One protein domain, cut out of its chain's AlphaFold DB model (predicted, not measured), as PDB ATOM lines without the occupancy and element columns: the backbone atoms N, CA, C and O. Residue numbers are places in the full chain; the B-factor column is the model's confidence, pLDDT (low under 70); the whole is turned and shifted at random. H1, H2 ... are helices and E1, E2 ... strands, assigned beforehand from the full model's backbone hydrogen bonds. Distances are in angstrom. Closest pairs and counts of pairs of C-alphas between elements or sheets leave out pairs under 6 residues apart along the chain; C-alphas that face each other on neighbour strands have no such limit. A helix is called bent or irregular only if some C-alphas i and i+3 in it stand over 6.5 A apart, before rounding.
ATOM      1  N   VAL A 146    -134.056  22.780 -14.852       86.35
ATOM      2  CA  VAL A 146    -134.749  21.780 -14.018       86.35
ATOM      3  C   VAL A 146    -135.735  22.470 -13.083       86.35
ATOM      4  O   VAL A 146    -135.493  23.603 -12.673       86.35
ATOM      5  N   ASN A 147    -136.832  21.813 -12.715       86.08
ATOM      6  CA  ASN A 147    -137.749  22.347 -11.711       86.08
ATOM      7  C   ASN A 147    -137.134  22.168 -10.311       86.08
ATOM      8  O   ASN A 147    -136.689  21.069  -9.981       86.08
ATOM      9  N   ILE A 148    -137.097  23.230  -9.502       88.60
ATOM     10  CA  ILE A 148    -136.686  23.169  -8.094       88.60
ATOM     11  C   ILE A 148    -137.790  23.805  -7.249       88.60
ATOM     12  O   ILE A 148    -138.012  25.014  -7.332       88.60
ATOM     13  N   SER A 149    -138.452  23.004  -6.417       85.00
ATOM     14  CA  SER A 149    -139.447  23.455  -5.443       85.00
ATOM     15  C   SER A 149    -138.943  23.281  -4.008       85.00
ATOM     16  O   SER A 149    -137.973  22.571  -3.736       85.00
ATOM     17  N   ILE A 150    -139.592  23.971  -3.073       83.42
ATOM     18  CA  ILE A 150    -139.330  23.910  -1.631       83.42
ATOM     19  C   ILE A 150    -140.680  23.704  -0.953       83.42
ATOM     20  O   ILE A 150    -141.608  24.449  -1.276       83.42
ATOM     21  N   ASP A 151    -140.762  22.767  -0.002       74.70
ATOM     22  CA  ASP A 151    -141.970  22.530   0.806       74.70
ATOM     23  C   ASP A 151    -142.254  23.763   1.684       74.70
ATOM     24  O   ASP A 151    -141.749  23.938   2.799       74.70
ATOM     25  N   SER A 152    -143.014  24.696   1.112       67.05
ATOM     26  CA  SER A 152    -143.252  26.016   1.699       67.05
ATOM     27  C   SER A 152    -144.298  25.988   2.812       67.05
ATOM     28  O   SER A 152    -144.284  26.860   3.684       67.05
ATOM     29  N   GLY A 153    -145.176  24.978   2.805       60.25
ATOM     30  CA  GLY A 153    -146.167  24.752   3.852       60.25
ATOM     31  C   GLY A 153    -145.495  24.341   5.156       60.25
ATOM     32  O   GLY A 153    -145.756  24.945   6.200       60.25
ATOM     33  N   ARG A 154    -144.566  23.377   5.094       62.92
ATOM     34  CA  ARG A 154    -143.819  22.924   6.273       62.92
ATOM     35  C   ARG A 154    -142.754  23.903   6.722       62.92
ATOM     36  O   ARG A 154    -142.618  24.080   7.927       62.92
ATOM     37  N   LEU A 155    -142.079  24.628   5.823       67.00
ATOM     38  CA  LEU A 155    -141.110  25.659   6.231       67.00
ATOM     39  C   LEU A 155    -141.715  26.674   7.223       67.00
ATOM     40  O   LEU A 155    -141.059  27.084   8.177       67.00
ATOM     41  N   LEU A 156    -142.976  27.067   7.014       62.97
ATOM     42  CA  LEU A 156    -143.693  28.028   7.863       62.97
ATOM     43  C   LEU A 156    -144.275  27.419   9.157       62.97
ATOM     44  O   LEU A 156    -144.830  28.161   9.974       62.97
ATOM     45  N   ALA A 157    -144.190  26.098   9.337       64.31
ATOM     46  CA  ALA A 157    -144.812  25.360  10.438       64.31
ATOM     47  C   ALA A 157    -143.813  24.553  11.293       64.31
ATOM     48  O   ALA A 157    -144.004  24.463  12.502       64.31
ATOM     49  N   GLU A 158    -142.768  23.981  10.688       68.40
ATOM     50  CA  GLU A 158    -141.792  23.077  11.322       68.40
ATOM     51  C   GLU A 158    -140.486  23.785  11.747       68.40
ATOM     52  O   GLU A 158    -139.713  23.204  12.506       68.40
ATOM     53  N   VAL A 159    -140.213  25.022  11.298       74.81
ATOM     54  CA  VAL A 159    -138.967  25.756  11.624       74.81
ATOM     55  C   VAL A 159    -139.209  26.858  12.677       74.81
ATOM     56  O   VAL A 159    -139.926  27.818  12.388       74.81
ATOM     57  N   PRO A 160    -138.590  26.772  13.874       75.24
ATOM     58  CA  PRO A 160    -138.607  27.819  14.904       75.24
ATOM     59  C   PRO A 160    -138.065  29.186  14.450       75.24
ATOM     60  O   PRO A 160    -137.162  29.265  13.613       75.24
ATOM     61  N   GLU A 161    -138.571  30.280  15.040       72.38
ATOM     62  CA  GLU A 161    -138.219  31.653  14.628       72.38
ATOM     63  C   GLU A 161    -136.727  31.991  14.790       72.38
ATOM     64  O   GLU A 161    -136.165  32.722  13.971       72.38
ATOM     65  N   ASP A 162    -136.076  31.435  15.813       76.84
ATOM     66  CA  ASP A 162    -134.640  31.570  16.086       76.84
ATOM     67  C   ASP A 162    -133.764  30.864  15.039       76.84
ATOM     68  O   ASP A 162    -132.609  31.246  14.834       76.84
ATOM     69  N   LEU A 163    -134.317  29.878  14.324       81.90
ATOM     70  CA  LEU A 163    -133.612  29.129  13.284       81.90
ATOM     71  C   LEU A 163    -133.818  29.696  11.867       81.90
ATOM     72  O   LEU A 163    -133.032  29.384  10.968       81.90
ATOM     73  N   LEU A 164    -134.797  30.587  11.658       80.50
ATOM     74  CA  LEU A 164    -135.115  31.173  10.342       80.50
ATOM     75  C   LEU A 164    -133.928  31.858   9.656       80.50
ATOM     76  O   LEU A 164    -133.830  31.825   8.429       80.50
ATOM     77  N   GLN A 165    -133.026  32.479  10.423       81.65
ATOM     78  CA  GLN A 165    -131.870  33.186   9.860       81.65
ATOM     79  C   GLN A 165    -130.888  32.251   9.135       81.65
ATOM     80  O   GLN A 165    -130.211  32.681   8.205       81.65
ATOM     81  N   TYR A 166    -130.867  30.968   9.507       86.70
ATOM     82  CA  TYR A 166    -129.974  29.955   8.942       86.70
ATOM     83  C   TYR A 166    -130.583  29.187   7.755       86.70
ATOM     84  O   TYR A 166    -129.859  28.547   6.995       86.70
ATOM     85  N   VAL A 167    -131.905  29.268   7.548       87.38
ATOM     86  CA  VAL A 167    -132.617  28.577   6.451       87.38
ATOM     87  C   VAL A 167    -132.032  28.930   5.082       87.38
ATOM     88  O   VAL A 167    -131.911  28.068   4.214       87.38
ATOM     89  N   ALA A 168    -131.655  30.195   4.886       86.65
ATOM     90  CA  ALA A 168    -131.101  30.675   3.625       86.65
ATOM     91  C   ALA A 168    -129.764  29.998   3.275       86.65
ATOM     92  O   ALA A 168    -129.547  29.632   2.124       86.65
ATOM     93  N   GLU A 169    -128.904  29.792   4.273       88.73
ATOM     94  CA  GLU A 169    -127.605  29.130   4.129       88.73
ATOM     95  C   GLU A 169    -127.769  27.617   3.912       88.73
ATOM     96  O   GLU A 169    -127.167  27.047   3.001       88.73
ATOM     97  N   ALA A 170    -128.665  26.979   4.674       89.55
ATOM     98  CA  ALA A 170    -128.988  25.561   4.514       89.55
ATOM     99  C   ALA A 170    -129.535  25.237   3.107       89.55
ATOM    100  O   ALA A 170    -129.165  24.220   2.513       89.55
ATOM    101  N   VAL A 171    -130.375  26.112   2.537       90.74
ATOM    102  CA  VAL A 171    -130.878  25.942   1.165       90.74
ATOM    103  C   VAL A 171    -129.822  26.285   0.111       90.74
ATOM    104  O   VAL A 171    -129.768  25.592  -0.903       90.74
ATOM    105  N   ASP A 172    -128.929  27.254   0.334       90.00
ATOM    106  CA  ASP A 172    -127.809  27.498  -0.591       90.00
ATOM    107  C   ASP A 172    -126.915  26.248  -0.729       90.00
ATOM    108  O   ASP A 172    -126.560  25.864  -1.846       90.00
ATOM    109  N   ILE A 173    -126.625  25.544   0.375       90.50
ATOM    110  CA  ILE A 173    -125.889  24.262   0.362       90.50
ATOM    111  C   ILE A 173    -126.649  23.188  -0.442       90.50
ATOM    112  O   ILE A 173    -126.047  22.437  -1.220       90.50
ATOM    113  N   ALA A 174    -127.977  23.128  -0.314       91.63
ATOM    114  CA  ALA A 174    -128.811  22.212  -1.095       91.63
ATOM    115  C   ALA A 174    -128.801  22.550  -2.595       91.63
ATOM    116  O   ALA A 174    -128.654  21.655  -3.426       91.63
ATOM    117  N   LEU A 175    -128.862  23.834  -2.958       92.07
ATOM    118  CA  LEU A 175    -128.776  24.296  -4.347       92.07
ATOM    119  C   LEU A 175    -127.389  24.039  -4.962       92.07
ATOM    120  O   LEU A 175    -127.302  23.723  -6.151       92.07
ATOM    121  N   VAL A 176    -126.308  24.094  -4.174       91.26
ATOM    122  CA  VAL A 176    -124.969  23.644  -4.602       91.26
ATOM    123  C   VAL A 176    -124.963  22.138  -4.882       91.26
ATOM    124  O   VAL A 176    -124.444  21.721  -5.919       91.26
ATOM    125  N   SER A 177    -125.604  21.331  -4.032       90.09
ATOM    126  CA  SER A 177    -125.733  19.881  -4.246       90.09
ATOM    127  C   SER A 177    -126.540  19.562  -5.514       90.09
ATOM    128  O   SER A 177    -126.059  18.814  -6.365       90.09
ATOM    129  N   VAL A 178    -127.699  20.205  -5.722       90.23
ATOM    130  CA  VAL A 178    -128.484  20.105  -6.974       90.23
ATOM    131  C   VAL A 178    -127.646  20.526  -8.185       90.23
ATOM    132  O   VAL A 178    -127.655  19.850  -9.209       90.23
ATOM    133  N   THR A 179    -126.869  21.605  -8.072       89.49
ATOM    134  CA  THR A 179    -125.990  22.079  -9.153       89.49
ATOM    135  C   THR A 179    -124.911  21.054  -9.511       89.49
ATOM    136  O   THR A 179    -124.626  20.864 -10.694       89.49
ATOM    137  N   ALA A 180    -124.317  20.378  -8.522       87.17
ATOM    138  CA  ALA A 180    -123.344  19.310  -8.753       87.17
ATOM    139  C   ALA A 180    -123.987  18.099  -9.452       87.17
ATOM    140  O   ALA A 180    -123.448  17.618 -10.451       87.17
ATOM    141  N   ILE A 181    -125.169  17.677  -8.990       85.37
ATOM    142  CA  ILE A 181    -125.960  16.581  -9.572       85.37
ATOM    143  C   ILE A 181    -126.350  16.894 -11.028       85.37
ATOM    144  O   ILE A 181    -126.101  16.099 -11.931       85.37
ATOM    145  N   VAL A 182    -126.915  18.073 -11.300       85.16
ATOM    146  CA  VAL A 182    -127.330  18.451 -12.661       85.16
ATOM    147  C   VAL A 182    -126.134  18.567 -13.605       85.16
ATOM    148  O   VAL A 182    -126.230  18.158 -14.762       85.16
ATOM    149  N   ARG A 183    -124.992  19.091 -13.140       82.94
ATOM    150  CA  ARG A 183    -123.779  19.170 -13.969       82.94
ATOM    151  C   ARG A 183    -123.249  17.787 -14.324       82.94
ATOM    152  O   ARG A 183    -123.018  17.550 -15.506       82.94
ATOM    153  N   SER A 184    -123.150  16.859 -13.368       77.69
ATOM    154  CA  SER A 184    -122.708  15.495 -13.682       77.69
ATOM    155  C   SER A 184    -123.654  14.816 -14.675       77.69
ATOM    156  O   SER A 184    -123.182  14.268 -15.667       77.69
ATOM    157  N   PHE A 185    -124.976  14.929 -14.500       72.18
ATOM    158  CA  PHE A 185    -125.940  14.327 -15.429       72.18
ATOM    159  C   PHE A 185    -125.944  14.984 -16.825       72.18
ATOM    160  O   PHE A 185    -126.015  14.286 -17.840       72.18
ATOM    161  N   LYS A 186    -125.797  16.315 -16.915       67.35
ATOM    162  CA  LYS A 186    -125.674  17.043 -18.195       67.35
ATOM    163  C   LYS A 186    -124.358  16.728 -18.921       67.35
ATOM    164  O   LYS A 186    -124.316  16.708 -20.151       67.35
ATOM    165  N   GLU A 187    -123.296  16.426 -18.177       55.78
ATOM    166  CA  GLU A 187    -122.038  15.890 -18.707       55.78
ATOM    167  C   GLU A 187    -122.128  14.400 -19.096       55.78
ATOM    168  O   GLU A 187    -121.323  13.922 -19.903       55.78
ATOM    169  N   GLU A 188    -123.110  13.672 -18.562       49.43
ATOM    170  CA  GLU A 188    -123.320  12.237 -18.783       49.43
ATOM    171  C   GLU A 188    -124.215  11.892 -19.967       49.43
ATOM    172  O   GLU A 188    -124.081  10.797 -20.510       49.43
ATOM    173  N   GLY A 189    -125.139  12.779 -20.350       49.78
ATOM    174  CA  GLY A 189    -126.196  12.444 -21.315       49.78
ATOM    175  C   GLY A 189    -127.169  11.372 -20.801       49.78
ATOM    176  O   GLY A 189    -127.974  10.852 -21.569       49.78
ATOM    177  N   ALA A 190    -127.083  11.038 -19.510       56.19
ATOM    178  CA  ALA A 190    -127.958  10.100 -18.832       56.19
ATOM    179  C   ALA A 190    -129.265  10.786 -18.413       56.19
ATOM    180  O   ALA A 190    -129.368  12.013 -18.330       56.19
ATOM    181  N   ASP A 191    -130.285   9.974 -18.162       61.91
ATOM    182  CA  ASP A 191    -131.648  10.451 -17.984       61.91
ATOM    183  C   ASP A 191    -131.854  11.064 -16.585       61.91
ATOM    184  O   ASP A 191    -132.154  10.389 -15.606       61.91
ATOM    185  N   MET A 192    -131.614  12.372 -16.510       68.19
ATOM    186  CA  MET A 192    -131.525  13.160 -15.280       68.19
ATOM    187  C   MET A 192    -132.872  13.319 -14.541       68.19
ATOM    188  O   MET A 192    -133.903  13.503 -15.208       68.19
ATOM    189  N   PRO A 193    -132.872  13.397 -13.189       74.38
ATOM    190  CA  PRO A 193    -134.000  13.930 -12.430       74.38
ATOM    191  C   PRO A 193    -134.328  15.357 -12.897       74.38
ATOM    192  O   PRO A 193    -133.453  16.225 -12.945       74.38
ATOM    193  N   ARG A 194    -135.581  15.601 -13.286       80.16
ATOM    194  CA  ARG A 194    -136.040  16.899 -13.817       80.16
ATOM    195  C   ARG A 194    -136.727  17.769 -12.769       80.16
ATOM    196  O   ARG A 194    -136.890  18.961 -13.014       80.16
ATOM    197  N   SER A 195    -137.121  17.181 -11.642       83.57
ATOM    198  CA  SER A 195    -137.781  17.863 -10.532       83.57
ATOM    199  C   SER A 195    -137.036  17.581  -9.229       83.57
ATOM    200  O   SER A 195    -136.772  16.422  -8.908       83.57
ATOM    201  N   TYR A 196    -136.690  18.632  -8.488       88.29
ATOM    202  CA  TYR A 196    -136.011  18.561  -7.195       88.29
ATOM    203  C   TYR A 196    -136.888  19.228  -6.136       88.29
ATOM    204  O   TYR A 196    -137.178  20.417  -6.243       88.29
ATOM    205  N   ILE A 197    -137.297  18.475  -5.117       85.81
ATOM    206  CA  ILE A 197    -138.115  18.971  -4.004       85.81
ATOM    207  C   ILE A 197    -137.219  19.086  -2.772       85.81
ATOM    208  O   ILE A 197    -136.706  18.079  -2.283       85.81
ATOM    209  N   LEU A 198    -137.015  20.305  -2.273       88.24
ATOM    210  CA  LEU A 198    -136.217  20.570  -1.077       88.24
ATOM    211  C   LEU A 198    -137.107  20.526   0.174       88.24
ATOM    212  O   LEU A 198    -137.917  21.426   0.410       88.24
ATOM    213  N   TYR A 199    -136.941  19.480   0.985       84.73
ATOM    214  CA  TYR A 199    -137.655  19.299   2.246       84.73
ATOM    215  C   TYR A 199    -136.905  19.994   3.389       84.73
ATOM    216  O   TYR A 199    -135.885  19.485   3.858       84.73
ATOM    217  N   VAL A 200    -137.395  21.154   3.838       84.61
ATOM    218  CA  VAL A 200    -136.739  21.954   4.886       84.61
ATOM    219  C   VAL A 200    -137.437  21.776   6.233       84.61
ATOM    220  O   VAL A 200    -138.615  22.091   6.364       84.61
ATOM    221  N   HIS A 201    -136.693  21.319   7.242       82.50
ATOM    222  CA  HIS A 201    -137.186  21.132   8.611       82.50
ATOM    223  C   HIS A 201    -136.080  21.380   9.647       82.50
ATOM    224  O   HIS A 201    -134.893  21.425   9.311       82.50
ATOM    225  N   ALA A 202    -136.462  21.519  10.916       78.89
ATOM    226  CA  ALA A 202    -135.541  21.652  12.039       78.89
ATOM    227  C   ALA A 202    -135.749  20.521  13.056       78.89
ATOM    228  O   ALA A 202    -136.874  20.071  13.245       78.89
ATOM    229  N   ILE A 203    -134.673  20.093  13.722       73.90
ATOM    230  CA  ILE A 203    -134.721  19.180  14.873       73.90
ATOM    231  C   ILE A 203    -134.101  19.906  16.071       73.90
ATOM    232  O   ILE A 203    -132.919  20.270  16.060       73.90
ATOM    233  N   THR A 204    -134.919  20.121  17.098       69.83
ATOM    234  CA  THR A 204    -134.521  20.628  18.420       69.83
ATOM    235  C   THR A 204    -134.327  19.465  19.397       69.83
ATOM    236  O   THR A 204    -134.750  18.347  19.126       69.83
ATOM    237  N   GLU A 205    -133.695  19.701  20.551       61.18
ATOM    238  CA  GLU A 205    -133.371  18.635  21.523       61.18
ATOM    239  C   GLU A 205    -134.578  17.873  22.089       61.18
ATOM    240  O   GLU A 205    -134.432  16.735  22.526       61.18
ATOM    241  N   GLU A 206    -135.764  18.480  22.061       57.25
ATOM    242  CA  GLU A 206    -137.023  17.853  22.480       57.25
ATOM    243  C   GLU A 206    -137.534  16.822  21.458       57.25
ATOM    244  O   GLU A 206    -138.372  15.978  21.779       57.25
ATOM    245  N   GLN A 207    -137.027  16.861  20.223       55.20
ATOM    246  CA  GLN A 207    -137.411  15.962  19.143       55.20
ATOM    247  C   GLN A 207    -136.349  14.879  18.957       55.20
ATOM    248  O   GLN A 207    -135.191  15.144  18.636       55.20
ATOM    249  N   SER A 208    -136.752  13.619  19.137       45.43
ATOM    250  CA  SER A 208    -135.831  12.489  18.999       45.43
ATOM    251  C   SER A 208    -135.177  12.463  17.602       45.43
ATOM    252  O   SER A 208    -135.877  12.661  16.602       45.43
ATOM    253  N   PRO A 209    -133.874  12.141  17.479       49.04
ATOM    254  CA  PRO A 209    -133.130  12.211  16.212       49.04
ATOM    255  C   PRO A 209    -133.579  11.202  15.132       49.04
ATOM    256  O   PRO A 209    -132.981  11.141  14.058       49.04
ATOM    257  N   TYR A 210    -134.632  10.423  15.394       43.99
ATOM    258  CA  TYR A 210    -135.215   9.430  14.494       43.99
ATOM    259  C   TYR A 210    -136.135  10.015  13.405       43.99
ATOM    260  O   TYR A 210    -136.536   9.277  12.512       43.99
ATOM    261  N   GLN A 211    -136.453  11.318  13.429       51.53
ATOM    262  CA  GLN A 211    -137.325  11.962  12.427       51.53
ATOM    263  C   GLN A 211    -136.614  12.457  11.151       51.53
ATOM    264  O   GLN A 211    -137.234  13.125  10.323       51.53
ATOM    265  N   ARG A 212    -135.334  12.123  10.936       55.62
ATOM    266  CA  ARG A 212    -134.641  12.461   9.680       55.62
ATOM    267  C   ARG A 212    -135.324  11.772   8.492       55.62
ATOM    268  O   ARG A 212    -135.177  10.565   8.318       55.62
ATOM    269  N   LYS A 213    -136.016  12.539   7.643       58.93
ATOM    270  CA  LYS A 213    -136.506  12.038   6.351       58.93
ATOM    271  C   LYS A 213    -135.329  11.746   5.421       58.93
ATOM    272  O   LYS A 213    -134.424  12.565   5.269       58.93
ATOM    273  N   GLU A 214    -135.338  10.561   4.823       64.29
ATOM    274  CA  GLU A 214    -134.287  10.109   3.910       64.29
ATOM    275  C   GLU A 214    -134.479  10.689   2.498       64.29
ATOM    276  O   GLU A 214    -135.590  11.053   2.101       64.29
ATOM    277  N   THR A 215    -133.383  10.779   1.743       75.01
ATOM    278  CA  THR A 215    -133.381  11.158   0.323       75.01
ATOM    279  C   THR A 215    -134.210  10.151  -0.479       75.01
ATOM    280  O   THR A 215    -133.981   8.949  -0.373       75.01
ATOM    281  N   LYS A 216    -135.158  10.619  -1.296       73.22
ATOM    282  CA  LYS A 216    -136.103   9.759  -2.033       73.22
ATOM    283  C   LYS A 216    -136.059  10.042  -3.532       73.22
ATOM    284  O   LYS A 216    -136.092  11.201  -3.939       73.22
ATOM    285  N   TYR A 217    -136.065   8.992  -4.352       72.71
ATOM    286  CA  TYR A 217    -136.128   9.100  -5.814       72.71
ATOM    287  C   TYR A 217    -137.347   8.365  -6.384       72.71
ATOM    288  O   TYR A 217    -137.603   7.215  -6.027       72.71
ATOM    289  N   SER A 218    -138.078   9.032  -7.283       66.60
ATOM    290  CA  SER A 218    -139.101   8.440  -8.151       66.60
ATOM    291  C   SER A 218    -138.571   8.413  -9.594       66.60
ATOM    292  O   SER A 218    -138.438   9.486 -10.198       66.60
ATOM    293  N   PRO A 219    -138.261   7.229 -10.161       64.03
ATOM    294  CA  PRO A 219    -137.744   7.111 -11.526       64.03
ATOM    295  C   PRO A 219    -138.734   7.601 -12.586       64.03
ATOM    296  O   PRO A 219    -138.349   8.311 -13.513       64.03
ATOM    297  N   GLU A 220    -140.013   7.262 -12.422       60.93
ATOM    298  CA  GLU A 220    -141.080   7.548 -13.387       60.93
ATOM    299  C   GLU A 220    -141.401   9.046 -13.453       60.93
ATOM    300  O   GLU A 220    -141.409   9.638 -14.533       60.93
ATOM    301  N   GLY A 221    -141.562   9.696 -12.293       62.72
ATOM    302  CA  GLY A 221    -141.739  11.150 -12.213       62.72
ATOM    303  C   GLY A 221    -140.458  11.949 -12.481       62.72
ATOM    304  O   GLY A 221    -140.520  13.163 -12.671       62.72
ATOM    305  N   ARG A 222    -139.288  11.287 -12.492       71.64
ATOM    306  CA  ARG A 222    -137.950  11.909 -12.482       71.64
ATOM    307  C   ARG A 222    -137.793  12.931 -11.349       71.64
ATOM    308  O   ARG A 222    -137.162  13.979 -11.532       71.64
ATOM    309  N   THR A 223    -138.387  12.626 -10.200       73.76
ATOM    310  CA  THR A 223    -138.477  13.525  -9.045       73.76
ATOM    311  C   THR A 223    -137.542  13.052  -7.943       73.76
ATOM    312  O   THR A 223    -137.596  11.894  -7.527       73.76
ATOM    313  N   MET A 224    -136.691  13.958  -7.469       82.82
ATOM    314  CA  MET A 224    -135.773  13.753  -6.354       82.82
ATOM    315  C   MET A 224    -136.216  14.609  -5.166       82.82
ATOM    316  O   MET A 224    -136.201  15.836  -5.253       82.82
ATOM    317  N   THR A 225    -136.567  13.986  -4.044       82.32
ATOM    318  CA  THR A 225    -136.793  14.696  -2.780       82.32
ATOM    319  C   THR A 225    -135.495  14.696  -1.983       82.32
ATOM    320  O   THR A 225    -134.993  13.637  -1.599       82.32
ATOM    321  N   MET A 226    -134.949  15.887  -1.745       86.32
ATOM    322  CA  MET A 226    -133.704  16.107  -1.012       86.32
ATOM    323  C   MET A 226    -134.001  16.684   0.367       86.32
ATOM    324  O   MET A 226    -134.855  17.557   0.521       86.32
ATOM    325  N   ASN A 227    -133.274  16.208   1.371       87.12
ATOM    326  CA  ASN A 227    -133.445  16.627   2.749       87.12
ATOM    327  C   ASN A 227    -132.575  17.854   3.071       87.12
ATOM    328  O   ASN A 227    -131.411  17.913   2.675       87.12
ATOM    329  N   VAL A 228    -133.137  18.807   3.818       87.18
ATOM    330  CA  VAL A 228    -132.475  20.009   4.337       87.18
ATOM    331  C   VAL A 228    -132.850  20.152   5.815       87.18
ATOM    332  O   VAL A 228    -133.926  20.630   6.170       87.18
ATOM    333  N   CYS A 229    -131.969  19.686   6.697       84.86
ATOM    334  CA  CYS A 229    -132.205  19.608   8.136       84.86
ATOM    335  C   CYS A 229    -131.368  20.646   8.896       84.86
ATOM    336  O   CYS A 229    -130.143  20.671   8.754       84.86
ATOM    337  N   LEU A 230    -132.014  21.456   9.738       86.23
ATOM    338  CA  LEU A 230    -131.355  22.332  10.709       86.23
ATOM    339  C   LEU A 230    -131.288  21.620  12.070       86.23
ATOM    340  O   LEU A 230    -132.315  21.395  12.706       86.23
ATOM    341  N   LEU A 231    -130.085  21.273  12.530       81.85
ATOM    342  CA  LEU A 231    -129.841  20.615  13.817       81.85
ATOM    343  C   LEU A 231    -129.291  21.613  14.844       81.85
ATOM    344  O   LEU A 231    -128.221  22.188  14.625       81.85
ATOM    345  N   ARG A 232    -129.961  21.756  15.992       77.28
ATOM    346  CA  ARG A 232    -129.461  22.508  17.159       77.28
ATOM    347  C   ARG A 232    -129.024  21.525  18.252       77.28
ATOM    348  O   ARG A 232    -129.809  20.667  18.639       77.28
ATOM    349  N   VAL A 233    -127.774  21.621  18.729       66.04
ATOM    350  CA  VAL A 233    -127.170  20.615  19.635       66.04
ATOM    351  C   VAL A 233    -126.483  21.267  20.843       66.04
ATOM    352  O   VAL A 233    -125.342  21.717  20.718       66.04
ATOM    353  N   LYS A 234    -127.153  21.292  22.010       62.78
ATOM    354  CA  LYS A 234    -126.662  21.610  23.381       62.78
ATOM    355  C   LYS A 234    -125.792  22.857  23.560       62.78
ATOM    356  O   LYS A 234    -125.145  23.050  24.583       62.78
ATOM    357  N   SER A 235    -125.775  23.709  22.551       59.77
ATOM    358  CA  SER A 235    -124.916  24.873  22.393       59.77
ATOM    359  C   SER A 235    -125.516  25.754  21.296       59.77
ATOM    360  O   SER A 235    -126.352  25.300  20.513       59.77
ATOM    361  N   GLU A 236    -125.081  27.008  21.191       65.01
ATOM    362  CA  GLU A 236    -125.576  27.960  20.178       65.01
ATOM    363  C   GLU A 236    -125.157  27.619  18.731       65.01
ATOM    364  O   GLU A 236    -125.386  28.396  17.806       65.01
ATOM    365  N   ARG A 237    -124.544  26.450  18.506       73.57
ATOM    366  CA  ARG A 237    -124.168  25.969  17.177       73.57
ATOM    367  C   ARG A 237    -125.354  25.291  16.501       73.57
ATOM    368  O   ARG A 237    -125.783  24.207  16.900       73.57
ATOM    369  N   VAL A 238    -125.831  25.917  15.430       80.98
ATOM    370  CA  VAL A 238    -126.704  25.283  14.439       80.98
ATOM    371  C   VAL A 238    -125.820  24.594  13.401       80.98
ATOM    372  O   VAL A 238    -124.802  25.141  12.981       80.98
ATOM    373  N   SER A 239    -126.186  23.379  13.008       83.76
ATOM    374  CA  SER A 239    -125.495  22.606  11.972       83.76
ATOM    375  C   SER A 239    -126.486  22.137  10.913       83.76
ATOM    376  O   SER A 239    -127.654  21.892  11.215       83.76
ATOM    377  N   PHE A 240    -126.033  22.033   9.664       85.80
ATOM    378  CA  PHE A 240    -126.884  21.658   8.536       85.80
ATOM    379  C   PHE A 240    -126.575  20.232   8.100       85.80
ATOM    380  O   PHE A 240    -125.416  19.886   7.872       85.80
ATOM    381  N   VAL A 241    -127.614  19.415   7.945       84.19
ATOM    382  CA  VAL A 241    -127.515  18.108   7.287       84.19
ATOM    383  C   VAL A 241    -128.347  18.173   6.018       84.19
ATOM    384  O   VAL A 241    -129.571  18.276   6.066       84.19
ATOM    385  N   VAL A 242    -127.651  18.154   4.887       86.09
ATOM    386  CA  VAL A 242    -128.219  18.279   3.543       86.09
ATOM    387  C   VAL A 242    -127.826  17.048   2.735       86.09
ATOM    388  O   VAL A 242    -126.680  16.608   2.840       86.09
ATOM    389  N   THR A 243    -128.746  16.512   1.930       86.18
ATOM    390  CA  THR A 243    -128.472  15.407   0.994       86.18
ATOM    391  C   THR A 243    -127.233  15.699   0.140       86.18
ATOM    392  O   THR A 243    -127.222  16.664  -0.627       86.18
ATOM    393  N   GLN A 244    -126.212  14.847   0.236       85.87
ATOM    394  CA  GLN A 244    -124.986  14.983  -0.558       85.87
ATOM    395  C   GLN A 244    -125.148  14.400  -1.977       85.87
ATOM    396  O   GLN A 244    -125.890  13.426  -2.156       85.87
ATOM    397  N   PRO A 245    -124.432  14.916  -2.999       83.35
ATOM    398  CA  PRO A 245    -124.455  14.354  -4.352       83.35
ATOM    399  C   PRO A 245    -124.130  12.854  -4.393       83.35
ATOM    400  O   PRO A 245    -124.765  12.105  -5.129       83.35
ATOM    401  N   GLU A 246    -123.202  12.384  -3.558       80.11
ATOM    402  CA  GLU A 246    -122.804  10.976  -3.463       80.11
ATOM    403  C   GLU A 246    -123.942  10.061  -2.989       80.11
ATOM    404  O   GLU A 246    -123.997   8.902  -3.403       80.11
ATOM    405  N   GLU A 247    -124.854  10.552  -2.144       76.87
ATOM    406  CA  GLU A 247    -126.050   9.804  -1.734       76.87
ATOM    407  C   GLU A 247    -126.998   9.626  -2.921       76.87
ATOM    408  O   GLU A 247    -127.451   8.513  -3.191       76.87
ATOM    409  N   VAL A 248    -127.227  10.705  -3.675       76.87
ATOM    410  CA  VAL A 248    -128.051  10.697  -4.891       76.87
ATOM    411  C   VAL A 248    -127.450   9.785  -5.958       76.87
ATOM    412  O   VAL A 248    -128.172   8.978  -6.544       76.87
ATOM    413  N   PHE A 249    -126.135   9.845  -6.184       75.27
ATOM    414  CA  PHE A 249    -125.478   8.957  -7.138       75.27
ATOM    415  C   PHE A 249    -125.600   7.498  -6.713       75.27
ATOM    416  O   PHE A 249    -126.010   6.688  -7.537       75.27
ATOM    417  N   ARG A 250    -125.350   7.149  -5.442       70.50
ATOM    418  CA  ARG A 250    -125.567   5.774  -4.950       70.50
ATOM    419  C   ARG A 250    -127.016   5.322  -5.132       70.50
ATOM    420  O   ARG A 250    -127.232   4.182  -5.525       70.50
ATOM    421  N   LEU A 251    -127.994   6.193  -4.880       71.14
ATOM    422  CA  LEU A 251    -129.411   5.864  -5.033       71.14
ATOM    423  C   LEU A 251    -129.760   5.555  -6.500       71.14
ATOM    424  O   LEU A 251    -130.280   4.483  -6.787       71.14
ATOM    425  N   VAL A 252    -129.386   6.430  -7.442       68.03
ATOM    426  CA  VAL A 252    -129.640   6.246  -8.891       68.03
ATOM    427  C   VAL A 252    -128.815   5.092  -9.501       68.03
ATOM    428  O   VAL A 252    -129.135   4.592 -10.578       68.03
ATOM    429  N   GLN A 253    -127.754   4.647  -8.825       63.72
ATOM    430  CA  GLN A 253    -126.852   3.582  -9.279       63.72
ATOM    431  C   GLN A 253    -127.268   2.155  -8.893       63.72
ATOM    432  O   GLN A 253    -126.608   1.214  -9.341       63.72
ATOM    433  N   SER A 254    -128.318   1.971  -8.083       64.65
ATOM    434  CA  SER A 254    -128.781   0.635  -7.684       64.65
ATOM    435  C   SER A 254    -129.218  -0.202  -8.901       64.65
ATOM    436  O   SER A 254    -130.014   0.236  -9.734       64.65
TER     437      SER A 254
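Overview. This is residues 146 to 254 of the 1231 residues of the protein "ADP-ribosylation_factor_family_-_putative" of Leishmania infantum (UniProt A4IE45). A long, narrow and twisted sheet of five strands has one long helix, H2, packed over one face. The short helix H3 is on that same face and packs on H2, while the short helix H1 packs on E2 past the end of E1. The paired strands E2 and E4 make the middle of the sheet. The printed part has 109 residues, with three named helices and five named strands; along the chain E1 is followed by H1 and H2, then come E2, E3, E4 and E5, and H3 is last; its class is mixed, helices and strands, and in the branched sheet E1 and E2 are parallel, E2 and E4 parallel, E3 and E4 antiparallel, and E4 and E5 antiparallel. The whole is compact, with a radius of gyration of the C-alphas of 14.5 A, yet elongated, spanning 45 by 23 by 22 A.

Along the chain. E1, residues 147 to 150, begins at C-alpha 147 (-137.749, 22.347, -11.711) and is 10.3 A long. H1 is residues 152 to 158, 10.2 A. H2, residues 164 to 188, runs 36.7 A; it is irregular, only just, with C-alphas 165 and 168 6.8 A apart. E2, residues 195 to 203, is 25.6 A long, and E3, residues 216 to 218, 6.9 A. E4, residues 223 to 232, is 29.1 A long, and E5, residues 238 to 242, 13.0 A. H3, residues 245 to 252, is 10.6 A long and ends at C-alpha 252 (-129.640, 6.246, -8.891).

Arrangement. E1 and E2 are parallel at 17 degrees, with N 149 and O 196 2.9 A apart, within hydrogen-bond range. E1, H1, H2 and E2 form a strand-helix-strand unit, two parallel neighbour strands with helices between, and its crossover is left-handed. On the other side of E2 is E4, parallel at 19 degrees, with N 199 and O 226 at 2.9 A. E3, E4 and E5 form a meander, each strand the antiparallel neighbour of the one before. E3 and E5 lie on one side of E4, beside its residues 223 to 225 and 227 to 232. In the hairpin of E3 and E4, N 225 and O 216 are 2.8 A apart; in that of E4 and E5, N 231 and O 239 are 2.8 A apart. H2 is on the sheet with residues 164 to 178; its closest C-alphas to E5 are Ala 170 and Phe 240, 6.0 A. With residues 177 to 181 alone H2 touches H3, at a steep tilt of 56 degrees, the closest C-alphas being Ser 177 and Pro 245, 5.7 A. H1 is on the sheet, and its closest C-alphas to E2 are Glu 158 and His 201, 5.7 A. Every O i to N i+4 pair is within hydrogen-bond range in H3, but 19 of 21 in H2 and 1 of 3 in H1, where 1 of 4 O i to N i+3 pairs is.

Size, cuts and confidence. The C-alphas of Gly 189 and Lys 234, the two farthest apart, are 45.6 A apart. The printed part has no cut. The link from E2 to E3, residues 204 to 215, is long. Mean pLDDT of the printed part is 75.2, and 36 residues are under 70, among them 152 to 158, 186 to 192 and 204 to 214.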